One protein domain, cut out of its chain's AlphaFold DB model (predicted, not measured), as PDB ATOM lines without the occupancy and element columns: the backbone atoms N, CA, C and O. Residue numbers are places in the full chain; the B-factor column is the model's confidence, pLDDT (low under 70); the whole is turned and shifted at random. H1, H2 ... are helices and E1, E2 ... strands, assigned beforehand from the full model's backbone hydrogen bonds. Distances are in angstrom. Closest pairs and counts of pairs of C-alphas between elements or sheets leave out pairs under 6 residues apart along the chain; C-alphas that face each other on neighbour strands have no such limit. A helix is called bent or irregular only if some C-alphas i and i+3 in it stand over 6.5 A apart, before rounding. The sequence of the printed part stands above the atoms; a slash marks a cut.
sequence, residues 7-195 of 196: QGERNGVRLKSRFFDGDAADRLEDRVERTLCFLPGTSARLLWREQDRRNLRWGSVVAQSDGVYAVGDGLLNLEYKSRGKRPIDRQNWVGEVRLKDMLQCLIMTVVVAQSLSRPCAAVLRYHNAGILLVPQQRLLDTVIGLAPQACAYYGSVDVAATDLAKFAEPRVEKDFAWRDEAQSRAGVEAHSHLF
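Overview. This is residues 7 to 195 of the 196 residues of an uncharacterized protein of Rhizobacter sp. AJA081-3 (UniProt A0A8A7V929). A strongly twisted sheet of seven strands has the long helix H4 packed over one face, and the hairpin of E4 and E5 and the helices H5 and H7 pack on H4 in turn. H6 packs on H7, while residues 184 to 195, with H8, stick out as a free tail. The printed part has 189 residues with eight named helices and nine named strands, in the order E1 E2 H1 H2 E3 E4 E5 E6 E7 H3 H4 E8 E9 H5 H6 H7 H8; the class is mixed, helices and strands. The large sheet runs E1 E2 E9 E8 E7 E6 E3 and is mixed. The whole is compact, with a radius of gyration of the C-alphas of 17.5 A and spans of 60 by 43 by 31 A.

Along the chain. The sheet holds E1, residues 7 to 10, from C-alpha 7 at (-42.170, 24.405, 27.485); E2, 13 to 19, 18.6 A; E9, 129 to 135, 18.5 A; E8, 120 to 126, 19.3 A; E7, 74 to 80, 19.7 A; E6, 67 to 71; and E3, 45 to 49. E4 is residues 56 to 58 and E5 61 to 63. H4, residues 99 to 116, runs 25.8 A from C-alpha 99 at (-26.420, 20.874, 25.748). H7, 161 to 175, spans 19.8 A and is irregular, with C-alphas 167 and 170 7.2 A apart. The others are H1, 22 to 26; H2, 31 to 35; H3, 93 to 96; H5, 137 to 145; H6, 147 to 154; and H8, 185 to 193, ending at (-47.949, 32.762, 49.709).

Arrangement. E8 and E7 are parallel, with N 77 and O 121 2.8 A apart; E7, H3, H4 and E8 form a strand-helix-strand unit, two parallel strands joined through helices, with a right-handed crossover. E8 and E9 form a hairpin, with N 126 and O 129 2.8 A apart. H4 is on one face of the sheet, two layers, one of helix and one of strands; the closest C-alphas of H4 and E8, Ala 113 and Cys 120, are 5.2 A apart. H2 and H3 only graze the sheet, with residues 31 to 35 and 93 to 95. H1 and H2 touch only at the corner, C-alphas 25 and 34 being closest at 5.2 A. The closest C-alphas of H4 and E5, Met 108 and Ala 63, are 5.1 A apart. H7, the hub, touches H4 at a steep tilt of 58 degrees, opposite ways, closest at C-alphas 165 and 104, 5.0 A. H7 also touches H5, closest at C-alphas 168 and 143, 5.9 A, and H6, closest at C-alphas 164 and 150, 6.1 A. Every O i to N i+4 pair is within hydrogen-bond range in H1, H2, H4, H5, H6 and H8, and 9 of 11 in H7; H3 is too short for one.

Size, cuts and confidence. Without residues 184 to 195, which stand free, the body spans 45 by 40 by 29 A. The printed part has no cut, and the link from E7 to H3, residues 81 to 92, is long. The mean pLDDT of the printed part is 91.3; residues 180 to 195 are under 70.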
ATOM      1  N   GLN A   7     -43.048  23.782  28.471       94.62
ATOM      2  CA  GLN A   7     -42.170  24.405  27.485       94.62
ATOM      3  C   GLN A   7     -41.047  25.158  28.192       94.62
ATOM      4  O   GLN A   7     -41.230  25.662  29.297       94.62
ATOM      5  N   GLY A   8     -39.892  25.217  27.547       93.38
ATOM      6  CA  GLY A   8     -38.726  25.945  28.026       93.38
ATOM      7  C   GLY A   8     -37.838  26.361  26.866       93.38
ATOM      8  O   GLY A   8     -38.094  26.010  25.712       93.38
ATOM      9  N   GLU A   9     -36.781  27.100  27.168       94.38
ATOM     10  CA  GLU A   9     -35.753  27.456  26.198       94.38
ATOM     11  C   GLU A   9     -34.376  27.245  26.815       94.38
ATOM     12  O   GLU A   9     -34.145  27.583  27.976       94.38
ATOM     13  N   ARG A  10     -33.466  26.669  26.032       94.62
ATOM     14  CA  ARG A  10     -32.076  26.463  26.420       94.62
ATOM     15  C   ARG A  10     -31.184  26.617  25.203       94.62
ATOM     16  O   ARG A  10     -31.392  25.956  24.191       94.62
ATOM     17  N   ASN A  11     -30.198  27.500  25.311       95.88
ATOM     18  CA  ASN A  11     -29.158  27.719  24.308       95.88
ATOM     19  C   ASN A  11     -29.669  27.840  22.856       95.88
ATOM     20  O   ASN A  11     -29.149  27.200  21.945       95.88
ATOM     21  N   GLY A  12     -30.706  28.654  22.626       95.00
ATOM     22  CA  GLY A  12     -31.273  28.857  21.286       95.00
ATOM     23  C   GLY A  12     -32.155  27.709  20.781       95.00
ATOM     24  O   GLY A  12     -32.483  27.668  19.594       95.00
ATOM     25  N   VAL A  13     -32.552  26.785  21.659       97.75
ATOM     26  CA  VAL A  13     -33.494  25.699  21.377       97.75
ATOM     27  C   VAL A  13     -34.724  25.878  22.250       97.75
ATOM     28  O   VAL A  13     -34.619  25.878  23.474       97.75
ATOM     29  N   ARG A  14     -35.907  25.973  21.639       97.19
ATOM     30  CA  ARG A  14     -37.168  25.829  22.368       97.19
ATOM     31  C   ARG A  14     -37.434  24.346  22.589       97.19
ATOM     32  O   ARG A  14     -37.444  23.562  21.644       97.19
ATOM     33  N   LEU A  15     -37.682  23.974  23.833       97.25
ATOM     34  CA  LEU A  15     -37.950  22.611  24.258       97.25
ATOM     35  C   LEU A  15     -39.434  22.479  24.578       97.25
ATOM     36  O   LEU A  15     -40.008  23.343  25.243       97.25
ATOM     37  N   LYS A  16     -40.051  21.383  24.144       96.88
ATOM     38  CA  LYS A  16     -41.402  21.004  24.569       96.88
ATOM     39  C   LYS A  16     -41.343  19.613  25.167       96.88
ATOM     40  O   LYS A  16     -40.917  18.685  24.487       96.88
ATOM     41  N   SER A  17     -41.742  19.486  26.426       96.38
ATOM     42  CA  SER A  17     -41.715  18.219  27.148       96.38
ATOM     43  C   SER A  17     -43.114  17.647  27.278       96.38
ATOM     44  O   SER A  17     -44.091  18.376  27.474       96.38
ATOM     45  N   ARG A  18     -43.191  16.324  27.202       96.06
ATOM     46  CA  ARG A  18     -44.312  15.553  27.712       96.06
ATOM     47  C   ARG A  18     -43.788  14.467  28.633       96.06
ATOM     48  O   ARG A  18     -42.940  13.665  28.237       96.06
ATOM     49  N   PHE A  19     -44.292  14.471  29.855       95.75
ATOM     50  CA  PHE A  19     -43.917  13.540  30.897       95.75
ATOM     51  C   PHE A  19     -44.844  12.328  30.888       95.75
ATOM     52  O   PHE A  19     -46.020  12.405  30.540       95.75
ATOM     53  N   PHE A  20     -44.305  11.189  31.291       95.12
ATOM     54  CA  PHE A  20     -45.043   9.937  31.398       95.12
ATOM     55  C   PHE A  20     -44.443   9.065  32.508       95.12
ATOM     56  O   PHE A  20     -43.398   9.393  33.075       95.12
ATOM     57  N   ASP A  21     -45.126   7.978  32.855       95.00
ATOM     58  CA  ASP A  21     -44.579   6.941  33.729       95.00
ATOM     59  C   ASP A  21     -43.651   6.037  32.903       95.00
ATOM     60  O   ASP A  21     -44.099   5.296  32.025       95.00
ATOM     61  N   GLY A  22     -42.346   6.139  33.160       94.06
ATOM     62  CA  GLY A  22     -41.327   5.383  32.436       94.06
ATOM     63  C   GLY A  22     -41.388   3.880  32.681       94.06
ATOM     64  O   GLY A  22     -41.138   3.103  31.762       94.06
ATOM     65  N   ASP A  23     -41.782   3.460  33.882       94.75
ATOM     66  CA  ASP A  23     -41.895   2.042  34.215       94.75
ATOM     67  C   ASP A  23     -43.149   1.447  33.574       94.75
ATOM     68  O   ASP A  23     -43.128   0.305  33.116       94.75
ATOM     69  N   ALA A  24     -44.237   2.219  33.493       95.25
ATOM     70  CA  ALA A  24     -45.408   1.839  32.707       95.25
ATOM     71  C   ALA A  24     -45.090   1.740  31.215       95.25
ATOM     72  O   ALA A  24     -45.488   0.765  30.580       95.25
ATOM     73  N   ALA A  25     -44.331   2.693  30.669       94.31
ATOM     74  CA  ALA A  25     -43.891   2.640  29.281       94.31
ATOM     75  C   ALA A  25     -43.037   1.393  29.002       94.31
ATOM     76  O   ALA A  25     -43.257   0.719  28.000       94.31
ATOM     77  N   ASP A  26     -42.112   1.036  29.899       93.44
ATOM     78  CA  ASP A  26     -41.260  -0.150  29.755       93.44
ATOM     79  C   ASP A  26     -42.055  -1.470  29.701       93.44
ATOM     80  O   ASP A  26     -41.572  -2.442  29.120       93.44
ATOM     81  N   ARG A  27     -43.273  -1.499  30.264       95.31
ATOM     82  CA  ARG A  27     -44.186  -2.653  30.217       95.31
ATOM     83  C   ARG A  27     -44.998  -2.753  28.923       95.31
ATOM     84  O   ARG A  27     -45.617  -3.789  28.703       95.31
ATOM     85  N   LEU A  28     -45.016  -1.717  28.080       94.62
ATOM     86  CA  LEU A  28     -45.702  -1.773  26.786       94.62
ATOM     87  C   LEU A  28     -45.036  -2.821  25.892       94.62
ATOM     88  O   LEU A  28     -43.811  -2.833  25.761       94.62
ATOM     89  N   GLU A  29     -45.836  -3.687  25.270       93.69
ATOM     90  CA  GLU A  29     -45.340  -4.756  24.398       93.69
ATOM     91  C   GLU A  29     -44.835  -4.193  23.066       93.69
ATOM     92  O   GLU A  29     -43.686  -4.452  22.675       93.69
ATOM     93  N   ASP A  30     -45.661  -3.365  22.412       93.12
ATOM     94  CA  ASP A  30     -45.301  -2.734  21.151       93.12
ATOM     95  C   ASP A  30     -44.113  -1.788  21.337       93.12
ATOM     96  O   ASP A  30     -44.065  -0.919  22.212       93.12
ATOM     97  N   ARG A  31     -43.100  -1.977  20.491       90.38
ATOM     98  CA  ARG A  31     -41.850  -1.230  20.597       90.38
ATOM     99  C   ARG A  31     -42.034   0.241  20.240       90.38
ATOM    100  O   ARG A  31     -41.374   1.082  20.849       90.38
ATOM    101  N   VAL A  32     -42.836   0.547  19.223       94.19
ATOM    102  CA  VAL A  32     -43.044   1.926  18.780       94.19
ATOM    103  C   VAL A  32     -43.827   2.679  19.846       94.19
ATOM    104  O   VAL A  32     -43.397   3.762  20.230       94.19
ATOM    105  N   GLU A  33     -44.880   2.079  20.397       94.06
ATOM    106  CA  GLU A  33     -45.639   2.622  21.522       94.06
ATOM    107  C   GLU A  33     -44.761   2.804  22.759       94.06
ATOM    108  O   GLU A  33     -44.777   3.871  23.365       94.06
ATOM    109  N   ARG A  34     -43.916   1.822  23.099       94.56
ATOM    110  CA  ARG A  34     -42.953   1.937  24.204       94.56
ATOM    111  C   ARG A  34     -41.996   3.110  24.019       94.56
ATOM    112  O   ARG A  34     -41.772   3.888  24.947       94.56
ATOM    113  N   THR A  35     -41.405   3.251  22.832       94.75
ATOM    114  CA  THR A  35     -40.422   4.310  22.560       94.75
ATOM    115  C   THR A  35     -41.066   5.689  22.402       94.75
ATOM    116  O   THR A  35     -40.493   6.674  22.863       94.75
ATOM    117  N   LEU A  36     -42.245   5.770  21.785       95.50
ATOM    118  CA  LEU A  36     -42.972   7.007  21.493       95.50
ATOM    119  C   LEU A  36     -44.202   7.187  22.390       95.50
ATOM    120  O   LEU A  36     -45.165   7.829  21.988       95.50
ATOM    121  N   CYS A  37     -44.178   6.668  23.617       93.56
ATOM    122  CA  CYS A  37     -45.296   6.739  24.569       93.56
ATOM    123  C   CYS A  37     -45.723   8.178  24.921       93.56
ATOM    124  O   CYS A  37     -46.860   8.419  25.320       93.56
ATOM    125  N   PHE A  38     -44.844   9.161  24.706       93.62
ATOM    126  CA  PHE A  38     -45.159  10.590  24.788       93.62
ATOM    127  C   PHE A  38     -45.999  11.108  23.596       93.62
ATOM    128  O   PHE A  38     -46.448  12.252  23.600       93.62
ATOM    129  N   LEU A  39     -46.260  10.286  22.582       92.38
ATOM    130  CA  LEU A  39     -47.172  10.536  21.462       92.38
ATOM    131  C   LEU A  39     -48.235   9.420  21.414       92.38
ATOM    132  O   LEU A  39     -48.222   8.595  20.500       92.38
ATOM    133  N   PRO A  40     -49.159   9.356  22.390       84.88
ATOM    134  CA  PRO A  40     -50.165   8.302  22.431       84.88
ATOM    135  C   PRO A  40     -51.056   8.346  21.186       84.88
ATOM    136  O   PRO A  40     -51.448   9.424  20.731       84.88
ATOM    137  N   GLY A  41     -51.362   7.166  20.642       85.06
ATOM    138  CA  GLY A  41     -52.144   7.023  19.410       85.06
ATOM    139  C   GLY A  41     -51.406   7.470  18.146       85.06
ATOM    140  O   GLY A  41     -52.042   7.742  17.129       85.06
ATOM    141  N   THR A  42     -50.077   7.600  18.195       88.19
ATOM    142  CA  THR A  42     -49.282   7.930  17.012       88.19
ATOM    143  C   THR A  42     -49.380   6.835  15.952       88.19
ATOM    144  O   THR A  42     -49.262   5.651  16.250       88.19
ATOM    145  N   SER A  43     -49.514   7.231  14.686       89.50
ATOM    146  CA  SER A  43     -49.401   6.331  13.530       89.50
ATOM    147  C   SER A  43     -47.947   6.185  13.059       89.50
ATOM    148  O   SER A  43     -47.691   5.937  11.877       89.50
ATOM    149  N   ALA A  44     -46.985   6.457  13.943       95.19
ATOM    150  CA  ALA A  44     -45.576   6.432  13.607       95.19
ATOM    151  C   ALA A  44     -45.151   5.028  13.169       95.19
ATOM    152  O   ALA A  44     -45.499   4.033  13.798       95.19
ATOM    153  N   ARG A  45     -44.328   4.948  12.124       95.81
ATOM    154  CA  ARG A  45     -43.735   3.687  11.672       95.81
ATOM    155  C   ARG A  45     -42.225   3.753  11.792       95.81
ATOM    156  O   ARG A  45     -41.608   4.648  11.218       95.81
ATOM    157  N   LEU A  46     -41.628   2.794  12.497       96.19
ATOM    158  CA  LEU A  46     -40.174   2.662  12.580       96.19
ATOM    159  C   LEU A  46     -39.592   2.421  11.176       96.19
ATOM    160  O   LEU A  46     -40.033   1.513  10.469       96.19
ATOM    161  N   LEU A  47     -38.619   3.239  10.774       95.25
ATOM    162  CA  LEU A  47     -37.870   3.068   9.527       95.25
ATOM    163  C   LEU A  47     -36.560   2.322   9.770       95.25
ATOM    164  O   LEU A  47     -36.245   1.396   9.027       95.25
ATOM    165  N   TRP A  48     -35.814   2.718  10.803       93.00
ATOM    166  CA  TRP A  48     -34.639   2.001  11.299       93.00
ATOM    167  C   TRP A  48     -34.318   2.410  12.738       93.00
ATOM    168  O   TRP A  48     -34.786   3.436  13.238       93.00
ATOM    169  N   ARG A  49     -33.504   1.585  13.391       90.12
ATOM    170  CA  ARG A  49     -33.032   1.712  14.775       90.12
ATOM    171  C   ARG A  49     -31.509   1.650  14.840       90.12
ATOM    172  O   ARG A  49     -30.864   1.189  13.901       90.12
ATOM    173  N   GLU A  50     -30.951   2.009  15.991       85.75
ATOM    174  CA  GLU A  50     -29.510   1.955  16.273       85.75
ATOM    175  C   GLU A  50     -28.856   0.630  15.832       85.75
ATOM    176  O   GLU A  50     -27.805   0.617  15.194       85.75
ATOM    177  N   GLN A  51     -29.525  -0.491  16.134       87.44
ATOM    178  CA  GLN A  51     -29.067  -1.861  15.861       87.44
ATOM    179  C   GLN A  51     -28.903  -2.164  14.369       87.44
ATOM    180  O   GLN A  51     -28.171  -3.084  14.015       87.44
ATOM    181  N   ASP A  52     -29.547  -1.387  13.499       89.75
ATOM    182  CA  ASP A  52     -29.416  -1.535  12.051       89.75
ATOM    183  C   ASP A  52     -28.108  -0.901  11.541       89.75
ATOM    184  O   ASP A  52     -27.781  -1.030  10.361       89.75
ATOM    185  N   ARG A  53     -27.355  -0.215  12.425       87.00
ATOM    186  CA  ARG A  53     -26.017   0.365  12.195       87.00
ATOM    187  C   ARG A  53     -25.926   1.216  10.926       87.00
ATOM    188  O   ARG A  53     -24.923   1.203  10.213       87.00
ATOM    189  N   ARG A  54     -26.998   1.957  10.633       90.38
ATOM    190  CA  ARG A  54     -27.076   2.826   9.458       90.38
ATOM    191  C   ARG A  54     -26.380   4.155   9.718       90.38
ATOM    192  O   ARG A  54     -26.920   5.014  10.408       90.38
ATOM    193  N   ASN A  55     -25.220   4.325   9.090       93.19
ATOM    194  CA  ASN A  55     -24.514   5.598   9.031       93.19
ATOM    195  C   ASN A  55     -25.041   6.431   7.864       93.19
ATOM    196  O   ASN A  55     -24.758   6.130   6.702       93.19
ATOM    197  N   LEU A  56     -25.790   7.481   8.179       94.81
ATOM    198  CA  LEU A  56     -26.165   8.510   7.219       94.81
ATOM    199  C   LEU A  56     -25.079   9.575   7.138       94.81
ATOM    200  O   LEU A  56     -24.362   9.817   8.110       94.81
ATOM    201  N   ARG A  57     -24.958  10.203   5.970       95.44
ATOM    202  CA  ARG A  57     -23.952  11.230   5.707       95.44
ATOM    203  C   ARG A  57     -24.571  12.429   5.026       95.44
ATOM    204  O   ARG A  57     -25.374  12.275   4.109       95.44
ATOM    205  N   TRP A  58     -24.144  13.609   5.445       96.44
ATOM    206  CA  TRP A  58     -24.420  14.853   4.744       96.44
ATOM    207  C   TRP A  58     -23.220  15.788   4.894       96.44
ATOM    208  O   TRP A  58     -22.830  16.140   6.009       96.44
ATOM    209  N   GLY A  59     -22.588  16.129   3.768       95.12
ATOM    210  CA  GLY A  59     -21.243  16.705   3.788       95.12
ATOM    211  C   GLY A  59     -20.264  15.761   4.497       95.12
ATOM    212  O   GLY A  59     -20.290  14.557   4.251       95.12
ATOM    213  N   SER A  60     -19.454  16.303   5.407       96.75
ATOM    214  CA  SER A  60     -18.522  15.546   6.257       96.75
ATOM    215  C   SER A  60     -19.141  15.042   7.567       96.75
ATOM    216  O   SER A  60     -18.445  14.489   8.414       96.75
ATOM    217  N   VAL A  61     -20.442  15.249   7.795       98.19
ATOM    218  CA  VAL A  61     -21.091  14.846   9.048       98.19
ATOM    219  C   VAL A  61     -21.683  13.451   8.912       98.19
ATOM    220  O   VAL A  61     -22.481  13.189   8.009       98.19
ATOM    221  N   VAL A  62     -21.341  12.574   9.855       97.25
ATOM    222  CA  VAL A  62     -21.866  11.206   9.949       97.25
ATOM    223  C   VAL A  62     -22.840  11.102  11.119       97.25
ATOM    224  O   VAL A  62     -22.507  11.453  12.252       97.25
ATOM    225  N   ALA A  63     -24.041  10.588  10.863       95.25
ATOM    226  CA  ALA A  63     -25.084  10.402  11.864       95.25
ATOM    227  C   ALA A  63     -25.545   8.944  11.938       95.25
ATOM    228  O   ALA A  63     -25.807   8.309  10.916       95.25
ATOM    229  N   GLN A  64     -25.705   8.456  13.165       95.19
ATOM    230  CA  GLN A  64     -26.362   7.195  13.480       95.19
ATOM    231  C   GLN A  64     -27.297   7.457  14.659       95.19
ATOM    232  O   GLN A  64     -26.827   7.685  15.768       95.19
ATOM    233  N   SER A  65     -28.596   7.474  14.386       94.88
ATOM    234  CA  SER A  65     -29.623   7.768  15.385       94.88
ATOM    235  C   SER A  65     -30.126   6.509  16.078       94.88
ATOM    236  O   SER A  65     -30.172   5.436  15.462       94.88
ATOM    237  N   ASP A  66     -30.623   6.657  17.304       96.06
ATOM    238  CA  ASP A  66     -31.213   5.538  18.043       96.06
ATOM    239  C   ASP A  66     -32.505   5.016  17.394       96.06
ATOM    240  O   ASP A  66     -32.779   3.806  17.387       96.06
ATOM    241  N   GLY A  67     -33.291   5.915  16.796       97.00
ATOM    242  CA  GLY A  67     -34.458   5.557  15.998       97.00
ATOM    243  C   GLY A  67     -34.907   6.662  15.050       97.00
ATOM    244  O   GLY A  67     -34.904   7.839  15.398       97.00
ATOM    245  N   VAL A  68     -35.346   6.272  13.853       97.75
ATOM    246  CA  VAL A  68     -36.006   7.173  12.900       97.75
ATOM    247  C   VAL A  68     -37.361   6.604  12.518       97.75
ATOM    248  O   VAL A  68     -37.482   5.436  12.142       97.75
ATOM    249  N   TYR A  69     -38.384   7.444  12.603       98.00
ATOM    250  CA  TYR A  69     -39.777   7.072  12.401       98.00
ATOM    251  C   TYR A  69     -40.396   7.935  11.305       98.00
ATOM    252  O   TYR A  69     -40.153   9.138  11.246       98.00
ATOM    253  N   ALA A  70     -41.231   7.346  10.454       97.12
ATOM    254  CA  ALA A  70     -42.132   8.104   9.595       97.12
ATOM    255  C   ALA A  70     -43.364   8.521  10.404       97.12
ATOM    256  O   ALA A  70     -43.972   7.670  11.052       97.12
ATOM    257  N   VAL A  71     -43.734   9.803  10.352       93.12
ATOM    258  CA  VAL A  71     -44.904  10.363  11.047       93.12
ATOM    259  C   VAL A  71     -45.627  11.310  10.091       93.12
ATOM    260  O   VAL A  71     -45.127  12.398   9.799       93.12
ATOM    261  N   GLY A  72     -46.783  10.885   9.570       89.19
ATOM    262  CA  GLY A  72     -47.435  11.566   8.445       89.19
ATOM    263  C   GLY A  72     -46.474  11.714   7.258       89.19
ATOM    264  O   GLY A  72     -45.734  10.782   6.930       89.19
ATOM    265  N   ASP A  73     -46.417  12.912   6.680       89.62
ATOM    266  CA  ASP A  73     -45.509  13.229   5.567       89.62
ATOM    267  C   ASP A  73     -44.062  13.495   6.020       89.62
ATOM    268  O   ASP A  73     -43.129  13.487   5.211       89.62
ATOM    269  N   GLY A  74     -43.834  13.637   7.326       95.88
ATOM    270  CA  GLY A  74     -42.532  13.928   7.913       95.88
ATOM    271  C   GLY A  74     -41.830  12.729   8.550       95.88
ATOM    272  O   GLY A  74     -42.246  11.568   8.467       95.88
ATOM    273  N   LEU A  75     -40.725  13.050   9.208       97.81
ATOM    274  CA  LEU A  75     -39.883  12.138   9.960       97.81
ATOM    275  C   LEU A  75     -39.762  12.602  11.413       97.81
ATOM    276  O   LEU A  75     -39.834  13.794  11.712       97.81
ATOM    277  N   LEU A  76     -39.495  11.661  12.307       97.94
ATOM    278  CA  LEU A  76     -39.089  11.912  13.684       97.94
ATOM    279  C   LEU A  76     -37.763  11.195  13.918       97.94
ATOM    280  O   LEU A  76     -37.686   9.974  13.791       97.94
ATOM    281  N   ASN A  77     -36.731  11.966  14.241       98.25
ATOM    282  CA  ASN A  77     -35.434  11.480  14.676       98.25
ATOM    283  C   ASN A  77     -35.400  11.447  16.205       98.25
ATOM    284  O   ASN A  77     -35.672  12.460  16.850       98.25
ATOM    285  N   LEU A  78     -35.079  10.291  16.774       98.12
ATOM    286  CA  LEU A  78     -35.103  10.056  18.209       98.12
ATOM    287  C   LEU A  78     -33.734   9.627  18.717       98.12
ATOM    288  O   LEU A  78     -33.114   8.728  18.158       98.12
ATOM    289  N   GLU A  79     -33.345  10.228  19.835       97.81
ATOM    290  CA  GLU A  79     -32.170   9.870  20.620       97.81
ATOM    291  C   GLU A  79     -32.594   9.514  22.052       97.81
ATOM    292  O   GLU A  79     -33.193  10.329  22.762       97.81
ATOM    293  N   TYR A  80     -32.282   8.300  22.497       95.12
ATOM    294  CA  TYR A  80     -32.588   7.803  23.828       95.12
ATOM    295  C   TYR A  80     -31.456   8.093  24.816       95.12
ATOM    296  O   TYR A  80     -30.309   7.683  24.653       95.12
ATOM    297  N   LYS A  81     -31.784   8.768  25.916       94.62
ATOM    298  CA  LYS A  81     -30.842   9.116  26.983       94.62
ATOM    299  C   LYS A  81     -31.206   8.344  28.248       94.62
ATOM    300  O   LYS A  81     -31.907   8.839  29.127       94.62
ATOM    301  N   SER A  82     -30.702   7.108  28.325       80.50
ATOM    302  CA  SER A  82     -31.022   6.128  29.379       80.50
ATOM    303  C   SER A  82     -30.808   6.650  30.803       80.50
ATOM    304  O   SER A  82     -31.663   6.438  31.656       80.50
ATOM    305  N   ARG A  83     -29.672   7.310  31.086       86.62
ATOM    306  CA  ARG A  83     -29.286   7.787  32.436       86.62
ATOM    307  C   ARG A  83     -29.505   6.748  33.556       86.62
ATOM    308  O   ARG A  83     -29.813   7.118  34.686       86.62
ATOM    309  N   GLY A  84     -29.372   5.453  33.248       85.12
ATOM    310  CA  GLY A  84     -29.640   4.373  34.205       85.12
ATOM    311  C   GLY A  84     -31.096   4.330  34.682       85.12
ATOM    312  O   GLY A  84     -31.340   4.030  35.843       85.12
ATOM    313  N   LYS A  85     -32.048   4.694  33.813       85.88
ATOM    314  CA  LYS A  85     -33.481   4.876  34.103       85.88
ATOM    315  C   LYS A  85     -33.815   5.967  35.122       85.88
ATOM    316  O   LYS A  85     -34.972   6.110  35.504       85.88
ATOM    317  N   ARG A  86     -32.842   6.784  35.543       90.62
ATOM    318  CA  ARG A  86     -33.127   7.916  36.424       90.62
ATOM    319  C   ARG A  86     -34.102   8.875  35.717       90.62
ATOM    320  O   ARG A  86     -33.765   9.362  34.632       90.62
ATOM    321  N   PRO A  87     -35.277   9.160  36.307       91.44
ATOM    322  CA  PRO A  87     -36.215  10.115  35.737       91.44
ATOM    323  C   PRO A  87     -35.613  11.522  35.738       91.44
ATOM    324  O   PRO A  87     -34.839  11.878  36.630       91.44
ATOM    325  N   ILE A  88     -35.996  12.321  34.745       93.50
ATOM    326  CA  ILE A  88     -35.800  13.768  34.782       93.50
ATOM    327  C   ILE A  88     -36.681  14.355  35.888       93.50
ATOM    328  O   ILE A  88     -37.867  14.009  35.974       93.50
ATOM    329  N   ASP A  89     -36.119  15.262  36.690       93.00
ATOM    330  CA  ASP A  89     -36.891  16.116  37.588       93.00
ATOM    331  C   ASP A  89     -37.824  17.027  36.781       93.00
ATOM    332  O   ASP A  89     -37.380  17.836  35.971       93.00
ATOM    333  N   ARG A  90     -39.135  16.910  37.016       93.25
ATOM    334  CA  ARG A  90     -40.156  17.694  36.308       93.25
ATOM    335  C   ARG A  90     -40.078  19.188  36.618       93.25
ATOM    336  O   ARG A  90     -40.523  19.975  35.789       93.25
ATOM    337  N   GLN A  91     -39.549  19.584  37.776       90.06
ATOM    338  CA  GLN A  91     -39.449  20.995  38.160       90.06
ATOM    339  C   GLN A  91     -38.239  21.670  37.508       90.06
ATOM    340  O   GLN A  91     -38.360  22.790  37.019       90.06
ATOM    341  N   ASN A  92     -37.108  20.963  37.410       91.38
ATOM    342  CA  ASN A  92     -35.865  21.463  36.814       91.38
ATOM    343  C   ASN A  92     -35.506  20.803  35.464       91.38
ATOM    344  O   ASN A  92     -34.340  20.665  35.087       91.38
ATOM    345  N   TRP A  93     -36.510  20.355  34.712       94.00
ATOM    346  CA  TRP A  93     -36.275  19.479  33.562       94.00
ATOM    347  C   TRP A  93     -35.410  20.112  32.467       94.00
ATOM    348  O   TRP A  93     -34.595  19.417  31.867       94.00
ATOM    349  N   VAL A  94     -35.539  21.423  32.225       95.25
ATOM    350  CA  VAL A  94     -34.740  22.154  31.222       95.25
ATOM    351  C   VAL A  94     -33.252  22.126  31.586       95.25
ATOM    352  O   VAL A  94     -32.404  21.876  30.723       95.25
ATOM    353  N   GLY A  95     -32.934  22.316  32.871       93.56
ATOM    354  CA  GLY A  95     -31.575  22.234  33.402       93.56
ATOM    355  C   GLY A  95     -30.976  20.829  33.291       93.56
ATOM    356  O   GLY A  95     -29.771  20.684  33.072       93.56
ATOM    357  N   GLU A  96     -31.813  19.791  33.326       94.25
ATOM    358  CA  GLU A  96     -31.384  18.398  33.167       94.25
ATOM    359  C   GLU A  96     -31.051  17.989  31.718       94.25
ATOM    360  O   GLU A  96     -30.338  16.997  31.513       94.25
ATOM    361  N   VAL A  97     -31.522  18.729  30.705       94.94
ATOM    362  CA  VAL A  97     -31.234  18.425  29.293       94.94
ATOM    363  C   VAL A  97     -29.848  18.936  28.900       94.94
ATOM    364  O   VAL A  97     -29.662  20.117  28.626       94.94
ATOM    365  N   ARG A  98     -28.857  18.046  28.827       95.06
ATOM    366  CA  ARG A  98     -27.472  18.414  28.484       95.06
ATOM    367  C   ARG A  98     -27.386  19.064  27.102       95.06
ATOM    368  O   ARG A  98     -27.950  18.547  26.137       95.06
ATOM    369  N   LEU A  99     -26.611  20.145  27.001       96.75
ATOM    370  CA  LEU A  99     -26.420  20.874  25.748       96.75
ATOM    371  C   LEU A  99     -25.855  19.964  24.655       96.75
ATOM    372  O   LEU A  99     -26.474  19.846  23.598       96.75
ATOM    373  N   LYS A 100     -24.773  19.230  24.937       96.88
ATOM    374  CA  LYS A 100     -24.250  18.195  24.034       96.88
ATOM    375  C   LYS A 100     -25.327  17.248  23.484       96.88
ATOM    376  O   LYS A 100     -25.328  16.970  22.287       96.88
ATOM    377  N   ASP A 101     -26.235  16.745  24.327       97.31
ATOM    378  CA  ASP A 101     -27.267  15.786  23.899       97.31
ATOM    379  C   ASP A 101     -28.272  16.443  22.940       97.31
ATOM    380  O   ASP A 101     -28.655  15.829  21.941       97.31
ATOM    381  N   MET A 102     -28.648  17.705  23.194       98.25
ATOM    382  CA  MET A 102     -29.470  18.483  22.261       98.25
ATOM    383  C   MET A 102     -28.752  18.681  20.930       98.25
ATOM    384  O   MET A 102     -29.324  18.388  19.884       98.25
ATOM    385  N   LEU A 103     -27.499  19.143  20.962       98.56
ATOM    386  CA  LEU A 103     -26.716  19.401  19.755       98.56
ATOM    387  C   LEU A 103     -26.546  18.130  18.924       98.56
ATOM    388  O   LEU A 103     -26.812  18.150  17.727       98.56
ATOM    389  N   GLN A 104     -26.195  17.009  19.557       98.44
ATOM    390  CA  GLN A 104     -26.081  15.713  18.892       98.44
ATOM    391  C   GLN A 104     -27.390  15.333  18.187       98.44
ATOM    392  O   GLN A 104     -27.373  15.018  16.997       98.44
ATOM    393  N   CYS A 105     -28.524  15.401  18.891       98.69
ATOM    394  CA  CYS A 105     -29.826  15.060  18.321       98.69
ATOM    395  C   CYS A 105     -30.200  15.986  17.153       98.69
ATOM    396  O   CYS A 105     -30.666  15.516  16.114       98.69
ATOM    397  N   LEU A 106     -29.956  17.291  17.284       98.75
ATOM    398  CA  LEU A 106     -30.214  18.278  16.236       98.75
ATOM    399  C   LEU A 106     -29.357  18.033  14.989       98.75
ATOM    400  O   LEU A 106     -29.897  17.991  13.885       98.75
ATOM    401  N   ILE A 107     -28.053  17.801  15.153       98.69
ATOM    402  CA  ILE A 107     -27.135  17.488  14.049       98.69
ATOM    403  C   ILE A 107     -27.598  16.223  13.319       98.69
ATOM    404  O   ILE A 107     -27.738  16.230  12.097       98.69
ATOM    405  N   MET A 108     -27.887  15.149  14.061       98.44
ATOM    406  CA  MET A 108     -28.392  13.902  13.475       98.44
ATOM    407  C   MET A 108     -29.701  14.126  12.717       98.44
ATOM    408  O   MET A 108     -29.868  13.611  11.615       98.44
ATOM    409  N   THR A 109     -30.603  14.941  13.265       98.56
ATOM    410  CA  THR A 109     -31.880  15.285  12.627       98.56
ATOM    411  C   THR A 109     -31.670  16.010  11.300       98.56
ATOM    412  O   THR A 109     -32.344  15.681  10.327       98.56
ATOM    413  N   VAL A 110     -30.716  16.945  11.225       98.38
ATOM    414  CA  VAL A 110     -30.356  17.611   9.963       98.38
ATOM    415  C   VAL A 110     -29.845  16.587   8.949       98.38
ATOM    416  O   VAL A 110     -30.350  16.542   7.832       98.38
ATOM    417  N   VAL A 111     -28.912  15.712   9.337       98.12
ATOM    418  CA  VAL A 111     -28.379  14.673   8.436       98.12
ATOM    419  C   VAL A 111     -29.488  13.736   7.941       98.12
ATOM    420  O   VAL A 111     -29.538  13.431   6.750       98.12
ATOM    421  N   VAL A 112     -30.410  13.313   8.815       97.50
ATOM    422  CA  VAL A 112     -31.575  12.482   8.455       97.50
ATOM    423  C   VAL A 112     -32.495  13.211   7.475       97.50
ATOM    424  O   VAL A 112     -32.862  12.639   6.447       97.50
ATOM    425  N   ALA A 113     -32.848  14.467   7.769       97.38
ATOM    426  CA  ALA A 113     -33.724  15.279   6.928       97.38
ATOM    427  C   ALA A 113     -33.155  15.447   5.515       97.38
ATOM    428  O   ALA A 113     -33.878  15.283   4.533       97.38
ATOM    429  N   GLN A 114     -31.852  15.721   5.420       97.31
ATOM    430  CA  GLN A 114     -31.150  15.897   4.151       97.31
ATOM    431  C   GLN A 114     -31.022  14.573   3.391       97.31
ATOM    432  O   GLN A 114     -31.363  14.505   2.213       97.31
ATOM    433  N   SER A 115     -30.630  13.494   4.074       95.12
ATOM    434  CA  SER A 115     -30.456  12.172   3.452       95.12
ATOM    435  C   SER A 115     -31.755  11.612   2.869       95.12
ATOM    436  O   SER A 115     -31.725  10.892   1.876       95.12
ATOM    437  N   LEU A 116     -32.897  11.920   3.491       93.69
ATOM    438  CA  LEU A 116     -34.210  11.460   3.039       93.69
ATOM    439  C   LEU A 116     -35.024  12.516   2.287       93.69
ATOM    440  O   LEU A 116     -36.128  12.201   1.848       93.69
ATOM    441  N   SER A 117     -34.518  13.746   2.150       95.44
ATOM    442  CA  SER A 117     -35.237  14.869   1.529       95.44
ATOM    443  C   SER A 117     -36.649  15.081   2.100       95.44
ATOM    444  O   SER A 117     -37.611  15.298   1.364       95.44
ATOM    445  N   ARG A 118     -36.796  14.982   3.429       96.25
ATOM    446  CA  ARG A 118     -38.085  15.108   4.134       96.25
ATOM    447  C   ARG A 118     -37.941  15.935   5.413       96.25
ATOM    448  O   ARG A 118     -36.912  15.825   6.082       96.25
ATOM    449  N   PRO A 119     -38.971  16.707   5.815       96.31
ATOM    450  CA  PRO A 119     -38.972  17.391   7.105       96.31
ATOM    451  C   PRO A 119     -38.776  16.398   8.253       96.31
ATOM    452  O   PRO A 119     -39.425  15.351   8.278       96.31
ATOM    453  N   CYS A 120     -37.908  16.728   9.211       98.00
ATOM    454  CA  CYS A 120     -37.599  15.855  10.341       98.00
ATOM    455  C   CYS A 120     -37.644  16.618  11.668       98.00
ATOM    456  O   CYS A 120     -37.018  17.667  11.808       98.00
ATOM    457  N   ALA A 121     -38.386  16.086  12.639       97.75
ATOM    458  CA  ALA A 121     -38.434  16.591  14.005       97.75
ATOM    459  C   ALA A 121     -37.371  15.908  14.877       97.75
ATOM    460  O   ALA A 121     -37.218  14.689  14.819       97.75
ATOM    461  N   ALA A 122     -36.683  16.686  15.712       98.50
ATOM    462  CA  ALA A 122     -35.668  16.204  16.644       98.50
ATOM    463  C   ALA A 122     -36.278  15.921  18.020       98.50
ATOM    464  O   ALA A 122     -36.894  16.811  18.614       98.50
ATOM    465  N   VAL A 123     -36.093  14.713  18.552       98.25
ATOM    466  CA  VAL A 123     -36.638  14.322  19.855       98.25
ATOM    467  C   VAL A 123     -35.596  13.626  20.724       98.25
ATOM    468  O   VAL A 123     -34.972  12.648  20.320       98.25
ATOM    469  N   LEU A 124     -35.477  14.082  21.968       98.25
ATOM    470  CA  LEU A 124     -34.818  13.331  23.033       98.25
ATOM    471  C   LEU A 124     -35.862  12.514  23.793       98.25
ATOM    472  O   LEU A 124     -36.885  13.056  24.214       98.25
ATOM    473  N   ARG A 125     -35.593  11.230  24.031       96.94
ATOM    474  CA  ARG A 125     -36.385  10.405  24.952       96.94
ATOM    475  C   ARG A 125     -35.554  10.108  26.191       96.94
ATOM    476  O   ARG A 125     -34.471   9.541  26.106       96.94
ATOM    477  N   TYR A 126     -36.086  10.455  27.348       96.94
ATOM    478  CA  TYR A 126     -35.605  10.042  28.663       96.94
ATOM    479  C   TYR A 126     -36.545   8.983  29.235       96.94
ATOM    480  O   TYR A 126     -37.593   8.703  28.651       96.94
ATOM    481  N   HIS A 127     -36.194   8.401  30.386       95.56
ATOM    482  CA  HIS A 127     -37.017   7.362  31.016       95.56
ATOM    483  C   HIS A 127     -38.481   7.787  31.186       95.56
ATOM    484  O   HIS A 127     -39.366   7.021  30.839       95.56
ATOM    485  N   ASN A 128     -38.725   9.023  31.636       95.81
ATOM    486  CA  ASN A 128     -40.050   9.558  31.977       95.81
ATOM    487  C   ASN A 128     -40.468  10.796  31.156       95.81
ATOM    488  O   ASN A 128     -41.392  11.504  31.560       95.81
ATOM    489  N   ALA A 129     -39.759  11.122  30.069       96.94
ATOM    490  CA  ALA A 129     -40.032  12.326  29.285       96.94
ATOM    491  C   ALA A 129     -39.674  12.159  27.805       96.94
ATOM    492  O   ALA A 129     -38.641  11.583  27.463       96.94
ATOM    493  N   GLY A 130     -40.514  12.700  26.927       97.50
ATOM    494  CA  GLY A 130     -40.193  12.947  25.526       97.50
ATOM    495  C   GLY A 130     -40.064  14.445  25.307       97.50
ATOM    496  O   GLY A 130     -40.968  15.196  25.673       97.50
ATOM    497  N   ILE A 131     -38.942  14.880  24.742       98.06
ATOM    498  CA  ILE A 131     -38.606  16.293  24.589       98.06
ATOM    499  C   ILE A 131     -38.395  16.598  23.111       98.06
ATOM    500  O   ILE A 131     -37.400  16.186  22.519       98.06
ATOM    501  N   LEU A 132     -39.329  17.344  22.526       98.12
ATOM    502  CA  LEU A 132     -39.195  17.899  21.185       98.12
ATOM    503  C   LEU A 132     -38.253  19.105  21.223       98.12
ATOM    504  O   LEU A 132     -38.471  20.046  21.991       98.12
ATOM    505  N   LEU A 133     -37.243  19.085  20.355       98.56
ATOM    506  CA  LEU A 133     -36.292  20.173  20.172       98.56
ATOM    507  C   LEU A 133     -36.698  21.011  18.959       98.56
ATOM    508  O   LEU A 133     -36.806  20.506  17.842       98.56
ATOM    509  N   VAL A 134     -36.905  22.306  19.180       97.75
ATOM    510  CA  VAL A 134     -37.219  23.285  18.136       97.75
ATOM    511  C   VAL A 134     -36.088  24.316  18.109       97.75
ATOM    512  O   VAL A 134     -36.118  25.282  18.878       97.75
ATOM    513  N   PRO A 135     -35.044  24.095  17.294       97.38
ATOM    514  CA  PRO A 135     -33.880  24.970  17.258       97.38
ATOM    515  C   PRO A 135     -34.188  26.281  16.528       97.38
ATOM    516  O   PRO A 135     -34.987  26.321  15.591       97.38
ATOM    517  N   GLN A 136     -33.500  27.355  16.906       96.50
ATOM    518  CA  GLN A 136     -33.372  28.528  16.045       96.50
ATOM    519  C   GLN A 136     -32.523  28.165  14.818       96.50
ATOM    520  O   GLN A 136     -31.496  27.500  14.954       96.50
ATOM    521  N   GLN A 137     -32.892  28.652  13.630       95.06
ATOM    522  CA  GLN A 137     -32.144  28.360  12.399       95.06
ATOM    523  C   GLN A 137     -30.660  28.745  12.521       95.06
ATOM    524  O   GLN A 137     -29.787  27.927  12.252       95.06
ATOM    525  N   ARG A 138     -30.371  29.932  13.077       97.06
ATOM    526  CA  ARG A 138     -28.994  30.407  13.306       97.06
ATOM    527  C   ARG A 138     -28.143  29.476  14.183       97.06
ATOM    528  O   ARG A 138     -26.925  29.475  14.050       97.06
ATOM    529  N   LEU A 139     -28.755  28.708  15.091       97.56
ATOM    530  CA  LEU A 139     -28.040  27.723  15.904       97.56
ATOM    531  C   LEU A 139     -27.618  26.539  15.036       97.56
ATOM    532  O   LEU A 139     -26.462  26.129  15.095       97.56
ATOM    533  N   LEU A 140     -28.534  26.016  14.215       97.38
ATOM    534  CA  LEU A 140     -28.226  24.926  13.289       97.38
ATOM    535  C   LEU A 140     -27.131  25.333  12.305       97.38
ATOM    536  O   LEU A 140     -26.162  24.597  12.155       97.38
ATOM    537  N   ASP A 141     -27.249  26.519  11.706       96.81
ATOM    538  CA  ASP A 141     -26.262  27.032  10.751       96.81
ATOM    539  C   ASP A 141     -24.876  27.149  11.403       96.81
ATOM    540  O   ASP A 141     -23.872  26.744  10.820       96.81
ATOM    541  N   THR A 142     -24.833  27.634  12.649       97.06
ATOM    542  CA  THR A 142     -23.597  27.741  13.436       97.06
ATOM    543  C   THR A 142     -22.979  26.366  13.671       97.06
ATOM    544  O   THR A 142     -21.810  26.155  13.370       97.06
ATOM    545  N   VAL A 143     -23.753  25.415  14.196       97.69
ATOM    546  CA  VAL A 143     -23.255  24.088  14.587       97.69
ATOM    547  C   VAL A 143     -22.816  23.274  13.369       97.69
ATOM    548  O   VAL A 143     -21.741  22.679  13.387       97.69
ATOM    549  N   ILE A 144     -23.609  23.267  12.297       97.75
ATOM    550  CA  ILE A 144     -23.269  22.568  11.052       97.75
ATOM    551  C   ILE A 144     -22.067  23.227  10.368       97.75
ATOM    552  O   ILE A 144     -21.180  22.524   9.885       97.75
ATOM    553  N   GLY A 145     -21.989  24.561  10.375       97.44
ATOM    554  CA  GLY A 145     -20.868  25.309   9.803       97.44
ATOM    555  C   GLY A 145     -19.514  25.007  10.456       97.44
ATOM    556  O   GLY A 145     -18.475  25.221   9.834       97.44
ATOM    557  N   LEU A 146     -19.503  24.456  11.674       98.12
ATOM    558  CA  LEU A 146     -18.282  24.028  12.364       98.12
ATOM    559  C   LEU A 146     -17.754  22.664  11.895       98.12
ATOM    560  O   LEU A 146     -16.637  22.305  12.264       98.12
ATOM    561  N   ALA A 147     -18.492  21.908  11.074       98.12
ATOM    562  CA  ALA A 147     -18.087  20.561  10.666       98.12
ATOM    563  C   ALA A 147     -16.686  20.492  10.019       98.12
ATOM    564  O   ALA A 147     -15.907  19.633  10.438       98.12
ATOM    565  N   PRO A 148     -16.286  21.388   9.089       97.94
ATOM    566  CA  PRO A 148     -14.933  21.365   8.524       97.94
ATOM    567  C   PRO A 148     -13.838  21.635   9.566       97.94
ATOM    568  O   PRO A 148     -12.778  21.014   9.532       97.94
ATOM    569  N   GLN A 149     -14.101  22.531  10.522       98.19
ATOM    570  CA  GLN A 149     -13.162  22.839  11.605       98.19
ATOM    571  C   GLN A 149     -13.031  21.660  12.570       98.19
ATOM    572  O   GLN A 149     -11.922  21.328  12.981       98.19
ATOM    573  N   ALA A 150     -14.141  20.987  12.879       98.25
ATOM    574  CA  ALA A 150     -14.134  19.773  13.685       98.25
ATOM    575  C   ALA A 150     -13.356  18.645  12.987       98.25
ATOM    576  O   ALA A 150     -12.545  17.979  13.620       98.25
ATOM    577  N   CYS A 151     -13.538  18.468  11.675       98.31
ATOM    578  CA  CYS A 151     -12.776  17.506  10.870       98.31
ATOM    579  C   CYS A 151     -11.263  17.762  10.970       98.31
ATOM    580  O   CYS A 151     -10.500  16.851  11.292       98.31
ATOM    581  N   ALA A 152     -10.837  19.020  10.797       98.12
ATOM    582  CA  ALA A 152      -9.438  19.413  10.965       98.12
ATOM    583  C   ALA A 152      -8.929  19.170  12.397       98.12
ATOM    584  O   ALA A 152      -7.832  18.646  12.575       98.12
ATOM    585  N   TYR A 153      -9.735  19.498  13.410       98.00
ATOM    586  CA  TYR A 153      -9.398  19.291  14.820       98.00
ATOM    587  C   TYR A 153      -9.201  17.809  15.171       98.00
ATOM    588  O   TYR A 153      -8.261  17.465  15.882       98.00
ATOM    589  N   TYR A 154     -10.057  16.927  14.652       97.69
ATOM    590  CA  TYR A 154      -9.972  15.482  14.879       97.69
ATOM    591  C   TYR A 154      -9.040  14.753  13.896       97.69
ATOM    592  O   TYR A 154      -8.861  13.543  14.024       97.69
ATOM    593  N   GLY A 155      -8.451  15.455  12.921       96.75
ATOM    594  CA  GLY A 155      -7.574  14.856  11.912       96.75
ATOM    595  C   GLY A 155      -8.283  13.849  10.997       96.75
ATOM    596  O   GLY A 155      -7.681  12.856  10.596       96.75
ATOM    597  N   SER A 156      -9.563  14.076  10.690       96.50
ATOM    598  CA  SER A 156     -10.411  13.176   9.896       96.50
ATOM    599  C   SER A 156     -11.096  13.932   8.755       96.50
ATOM    600  O   SER A 156     -11.284  15.141   8.832       96.50
ATOM    601  N   VAL A 157     -11.488  13.221   7.695       95.44
ATOM    602  CA  VAL A 157     -12.314  13.779   6.604       95.44
ATOM    603  C   VAL A 157     -13.788  13.908   6.992       95.44
ATOM    604  O   VAL A 157     -14.484  14.775   6.474       95.44
ATOM    605  N   ASP A 158     -14.223  13.064   7.929       97.06
ATOM    606  CA  ASP A 158     -15.587  12.977   8.438       97.06
ATOM    607  C   ASP A 158     -15.601  13.202   9.959       97.06
ATOM    608  O   ASP A 158     -14.668  12.811  10.668       97.06
ATOM    609  N   VAL A 159     -16.695  13.756  10.482       98.19
ATOM    610  CA  VAL A 159     -16.937  13.930  11.918       98.19
ATOM    611  C   VAL A 159     -18.269  13.297  12.321       98.19
ATOM    612  O   VAL A 159     -19.314  13.537  11.713       98.19
ATOM    613  N   ALA A 160     -18.251  12.479  13.373       97.94
ATOM    614  CA  ALA A 160     -19.475  11.921  13.933       97.94
ATOM    615  C   ALA A 160     -20.317  13.026  14.589       97.94
ATOM    616  O   ALA A 160     -19.781  13.928  15.235       97.94
ATOM    617  N   ALA A 161     -21.645  12.931  14.512       97.81
ATOM    618  CA  ALA A 161     -22.551  13.920  15.098       97.81
ATOM    619  C   ALA A 161     -22.306  14.146  16.604       97.81
ATOM    620  O   ALA A 161     -22.406  15.275  17.080       97.81
ATOM    621  N   THR A 162     -21.926  13.101  17.355       97.31
ATOM    622  CA  THR A 162     -21.546  13.256  18.771       97.31
ATOM    623  C   THR A 162     -20.266  14.067  18.961       97.31
ATOM    624  O   THR A 162     -20.142  14.714  19.998       97.31
ATOM    625  N   ASP A 163     -19.306  13.996  18.044       98.38
ATOM    626  CA  ASP A 163     -18.027  14.695  18.174       98.38
ATOM    627  C   ASP A 163     -18.157  16.131  17.681       98.38
ATOM    628  O   ASP A 163     -17.684  17.043  18.353       98.38
ATOM    629  N   LEU A 164     -18.934  16.362  16.618       98.62
ATOM    630  CA  LEU A 164     -19.333  17.712  16.228       98.62
ATOM    631  C   LEU A 164     -20.115  18.411  17.352       98.62
ATOM    632  O   LEU A 164     -19.854  19.575  17.635       98.62
ATOM    633  N   ALA A 165     -21.016  17.703  18.044       98.44
ATOM    634  CA  ALA A 165     -21.731  18.253  19.196       98.44
ATOM    635  C   ALA A 165     -20.783  18.687  20.325       98.44
ATOM    636  O   ALA A 165     -20.927  19.795  20.834       98.44
ATOM    637  N   LYS A 166     -19.796  17.851  20.688       98.25
ATOM    638  CA  LYS A 166     -18.777  18.193  21.703       98.25
ATOM    639  C   LYS A 166     -17.923  19.380  21.262       98.25
ATOM    640  O   LYS A 166     -17.644  20.263  22.060       98.25
ATOM    641  N   PHE A 167     -17.505  19.393  19.997       98.50
ATOM    642  CA  PHE A 167     -16.687  20.463  19.434       98.50
ATOM    643  C   PHE A 167     -17.436  21.803  19.411       98.50
ATOM    644  O   PHE A 167     -16.860  22.847  19.711       98.50
ATOM    645  N   ALA A 168     -18.730  21.778  19.087       98.19
ATOM    646  CA  ALA A 168     -19.565  22.970  19.002       98.19
ATOM    647  C   ALA A 168     -20.027  23.503  20.370       98.19
ATOM    648  O   ALA A 168     -20.352  24.686  20.470       98.19
ATOM    649  N   GLU A 169     -20.059  22.664  21.410       97.44
ATOM    650  CA  GLU A 169     -20.623  22.995  22.726       97.44
ATOM    651  C   GLU A 169     -20.078  24.317  23.308       97.44
ATOM    652  O   GLU A 169     -20.898  25.204  23.554       97.44
ATOM    653  N   PRO A 170     -18.753  24.570  23.390       96.75
ATOM    654  CA  PRO A 170     -18.234  25.826  23.947       96.75
ATOM    655  C   PRO A 170     -18.645  27.074  23.153       96.75
ATOM    656  O   PRO A 170     -18.869  28.149  23.715       96.75
ATOM    657  N   ARG A 171     -18.752  26.956  21.821       96.31
ATOM    658  CA  ARG A 171     -19.187  28.062  20.957       96.31
ATOM    659  C   ARG A 171     -20.666  28.363  21.170       96.31
ATOM    660  O   ARG A 171     -21.041  29.530  21.243       96.31
ATOM    661  N   VAL A 172     -21.486  27.322  21.302       97.19
ATOM    662  CA  VAL A 172     -22.923  27.465  21.549       97.19
ATOM    663  C   VAL A 172     -23.189  28.047  22.937       97.19
ATOM    664  O   VAL A 172     -24.020  28.942  23.055       97.19
ATOM    665  N   GLU A 173     -22.467  27.618  23.973       95.12
ATOM    666  CA  GLU A 173     -22.586  28.206  25.317       95.12
ATOM    667  C   GLU A 173     -22.307  29.711  25.316       95.12
ATOM    668  O   GLU A 173     -23.011  30.472  25.979       95.12
ATOM    669  N   LYS A 174     -21.315  30.146  24.534       94.56
ATOM    670  CA  LYS A 174     -20.949  31.557  24.406       94.56
ATOM    671  C   LYS A 174     -21.978  32.369  23.614       94.56
ATOM    672  O   LYS A 174     -22.399  33.431  24.067       94.56
ATOM    673  N   ASP A 175     -22.353  31.901  22.427       94.44
ATOM    674  CA  ASP A 175     -23.147  32.685  21.470       94.44
ATOM    675  C   ASP A 175     -24.658  32.594  21.734       94.44
ATOM    676  O   ASP A 175     -25.429  33.479  21.359       94.44
ATOM    677  N   PHE A 176     -25.074  31.526  22.409       93.56
ATOM    678  CA  PHE A 176     -26.447  31.245  22.799       93.56
ATOM    679  C   PHE A 176     -26.492  31.033  24.307       93.56
ATOM    680  O   PHE A 176     -26.943  29.993  24.778       93.56
ATOM    681  N   ALA A 177     -25.981  31.996  25.071       86.62
ATOM    682  CA  ALA A 177     -25.924  31.889  26.521       86.62
ATOM    683  C   ALA A 177     -27.312  31.582  27.098       86.62
ATOM    684  O   ALA A 177     -28.256  32.363  26.958       86.62
ATOM    685  N   TRP A 178     -27.430  30.426  27.749       83.19
ATOM    686  CA  TRP A 178     -28.603  30.103  28.537       83.19
ATOM    687  C   TRP A 178     -28.446  30.768  29.892       83.19
ATOM    688  O   TRP A 178     -27.504  30.493  30.634       83.19
ATOM    689  N   ARG A 179     -29.372  31.667  30.203       75.31
ATOM    690  CA  ARG A 179     -29.572  32.096  31.575       75.31
ATOM    691  C   ARG A 179     -30.547  31.100  32.159       75.31
ATOM    692  O   ARG A 179     -31.677  31.007  31.679       75.31
ATOM    693  N   ASP A 180     -30.091  30.363  33.163       64.75
ATOM    694  CA  ASP A 180     -30.984  29.705  34.104       64.75
ATOM    695  C   ASP A 180     -31.682  30.827  34.879       64.75
ATOM    696  O   ASP A 180     -31.348  31.164  36.015       64.75
ATOM    697  N   GLU A 181     -32.589  31.527  34.195       50.59
ATOM    698  CA  GLU A 181     -33.655  32.232  34.862       50.59
ATOM    699  C   GLU A 181     -34.450  31.114  35.508       50.59
ATOM    700  O   GLU A 181     -35.411  30.591  34.940       50.59
ATOM    701  N   ALA A 182     -33.999  30.723  36.706       45.56
ATOM    702  CA  ALA A 182     -34.865  30.169  37.713       45.56
ATOM    703  C   ALA A 182     -36.194  30.880  37.510       45.56
ATOM    704  O   ALA A 182     -36.205  32.120  37.506       45.56
ATOM    705  N   GLN A 183     -37.266  30.109  37.275       49.28
ATOM    706  CA  GLN A 183     -38.632  30.549  37.545       49.28
ATOM    707  C   GLN A 183     -38.516  31.604  38.629       49.28
ATOM    708  O   GLN A 183     -38.026  31.247  39.706       49.28
ATOM    709  N   SER A 184     -38.738  32.884  38.278       40.84
ATOM    710  CA  SER A 184     -38.293  34.001  39.119       40.84
ATOM    711  C   SER A 184     -38.594  33.628  40.563       40.84
ATOM    712  O   SER A 184     -39.677  33.095  40.808       40.84
ATOM    713  N   ARG A 185     -37.667  33.791  41.509       47.34
ATOM    714  CA  ARG A 185     -37.949  33.439  42.914       47.34
ATOM    715  C   ARG A 185     -39.313  33.989  43.380       47.34
ATOM    716  O   ARG A 185     -39.984  33.321  44.151       47.34
ATOM    717  N   ALA A 186     -39.782  35.078  42.760       51.34
ATOM    718  CA  ALA A 186     -41.131  35.629  42.852       51.34
ATOM    719  C   ALA A 186     -42.300  34.683  42.475       51.34
ATOM    720  O   ALA A 186     -43.356  34.795  43.075       51.34
ATOM    721  N   GLY A 187     -42.170  33.750  41.528       47.19
ATOM    722  CA  GLY A 187     -43.201  32.767  41.156       47.19
ATOM    723  C   GLY A 187     -43.303  31.580  42.121       47.19
ATOM    724  O   GLY A 187     -44.407  31.134  42.431       47.19
ATOM    725  N   VAL A 188     -42.168  31.112  42.652       53.47
ATOM    726  CA  VAL A 188     -42.132  30.092  43.719       53.47
ATOM    727  C   VAL A 188     -42.559  30.705  45.062       53.47
ATOM    728  O   VAL A 188     -43.329  30.088  45.799       53.47
ATOM    729  N   GLU A 189     -42.160  31.947  45.356       53.56
ATOM    730  CA  GLU A 189     -42.678  32.718  46.497       53.56
ATOM    731  C   GLU A 189     -44.178  33.008  46.348       53.56
ATOM    732  O   GLU A 189     -44.931  32.733  47.279       53.56
ATOM    733  N   ALA A 190     -44.663  33.452  45.182       54.72
ATOM    734  CA  ALA A 190     -46.092  33.707  44.964       54.72
ATOM    735  C   ALA A 190     -46.952  32.449  45.166       54.72
ATOM    736  O   ALA A 190     -48.036  32.534  45.740       54.72
ATOM    737  N   HIS A 191     -46.461  31.274  44.763       53.00
ATOM    738  CA  HIS A 191     -47.150  30.008  45.016       53.00
ATOM    739  C   HIS A 191     -47.130  29.623  46.505       53.00
ATOM    740  O   HIS A 191     -48.121  29.124  47.025       53.00
ATOM    741  N   SER A 192     -46.041  29.922  47.221       51.75
ATOM    742  CA  SER A 192     -45.906  29.658  48.664       51.75
ATOM    743  C   SER A 192     -46.776  30.580  49.532       51.75
ATOM    744  O   SER A 192     -47.175  30.199  50.631       51.75
ATOM    745  N   HIS A 193     -47.081  31.786  49.043       49.31
ATOM    746  CA  HIS A 193     -47.949  32.762  49.709       49.31
ATOM    747  C   HIS A 193     -49.451  32.527  49.473       49.31
ATOM    748  O   HIS A 193     -50.257  33.014  50.256       49.31
ATOM    749  N   LEU A 194     -49.835  31.774  48.436       44.16
ATOM    750  CA  LEU A 194     -51.240  31.463  48.121       44.16
ATOM    751  C   LEU A 194     -51.832  30.306  48.945       44.16
ATOM    752  O   LEU A 194     -53.043  30.108  48.918       44.16
ATOM    753  N   PHE A 195     -51.000  29.557  49.675       47.03
ATOM    754  CA  PHE A 195     -51.417  28.409  50.494       47.03
ATOM    755  C   PHE A 195     -51.004  28.530  51.972       47.03
ATOM    756  O   PHE A 195     -50.826  27.516  52.649       47.03
TER     757      PHE A 195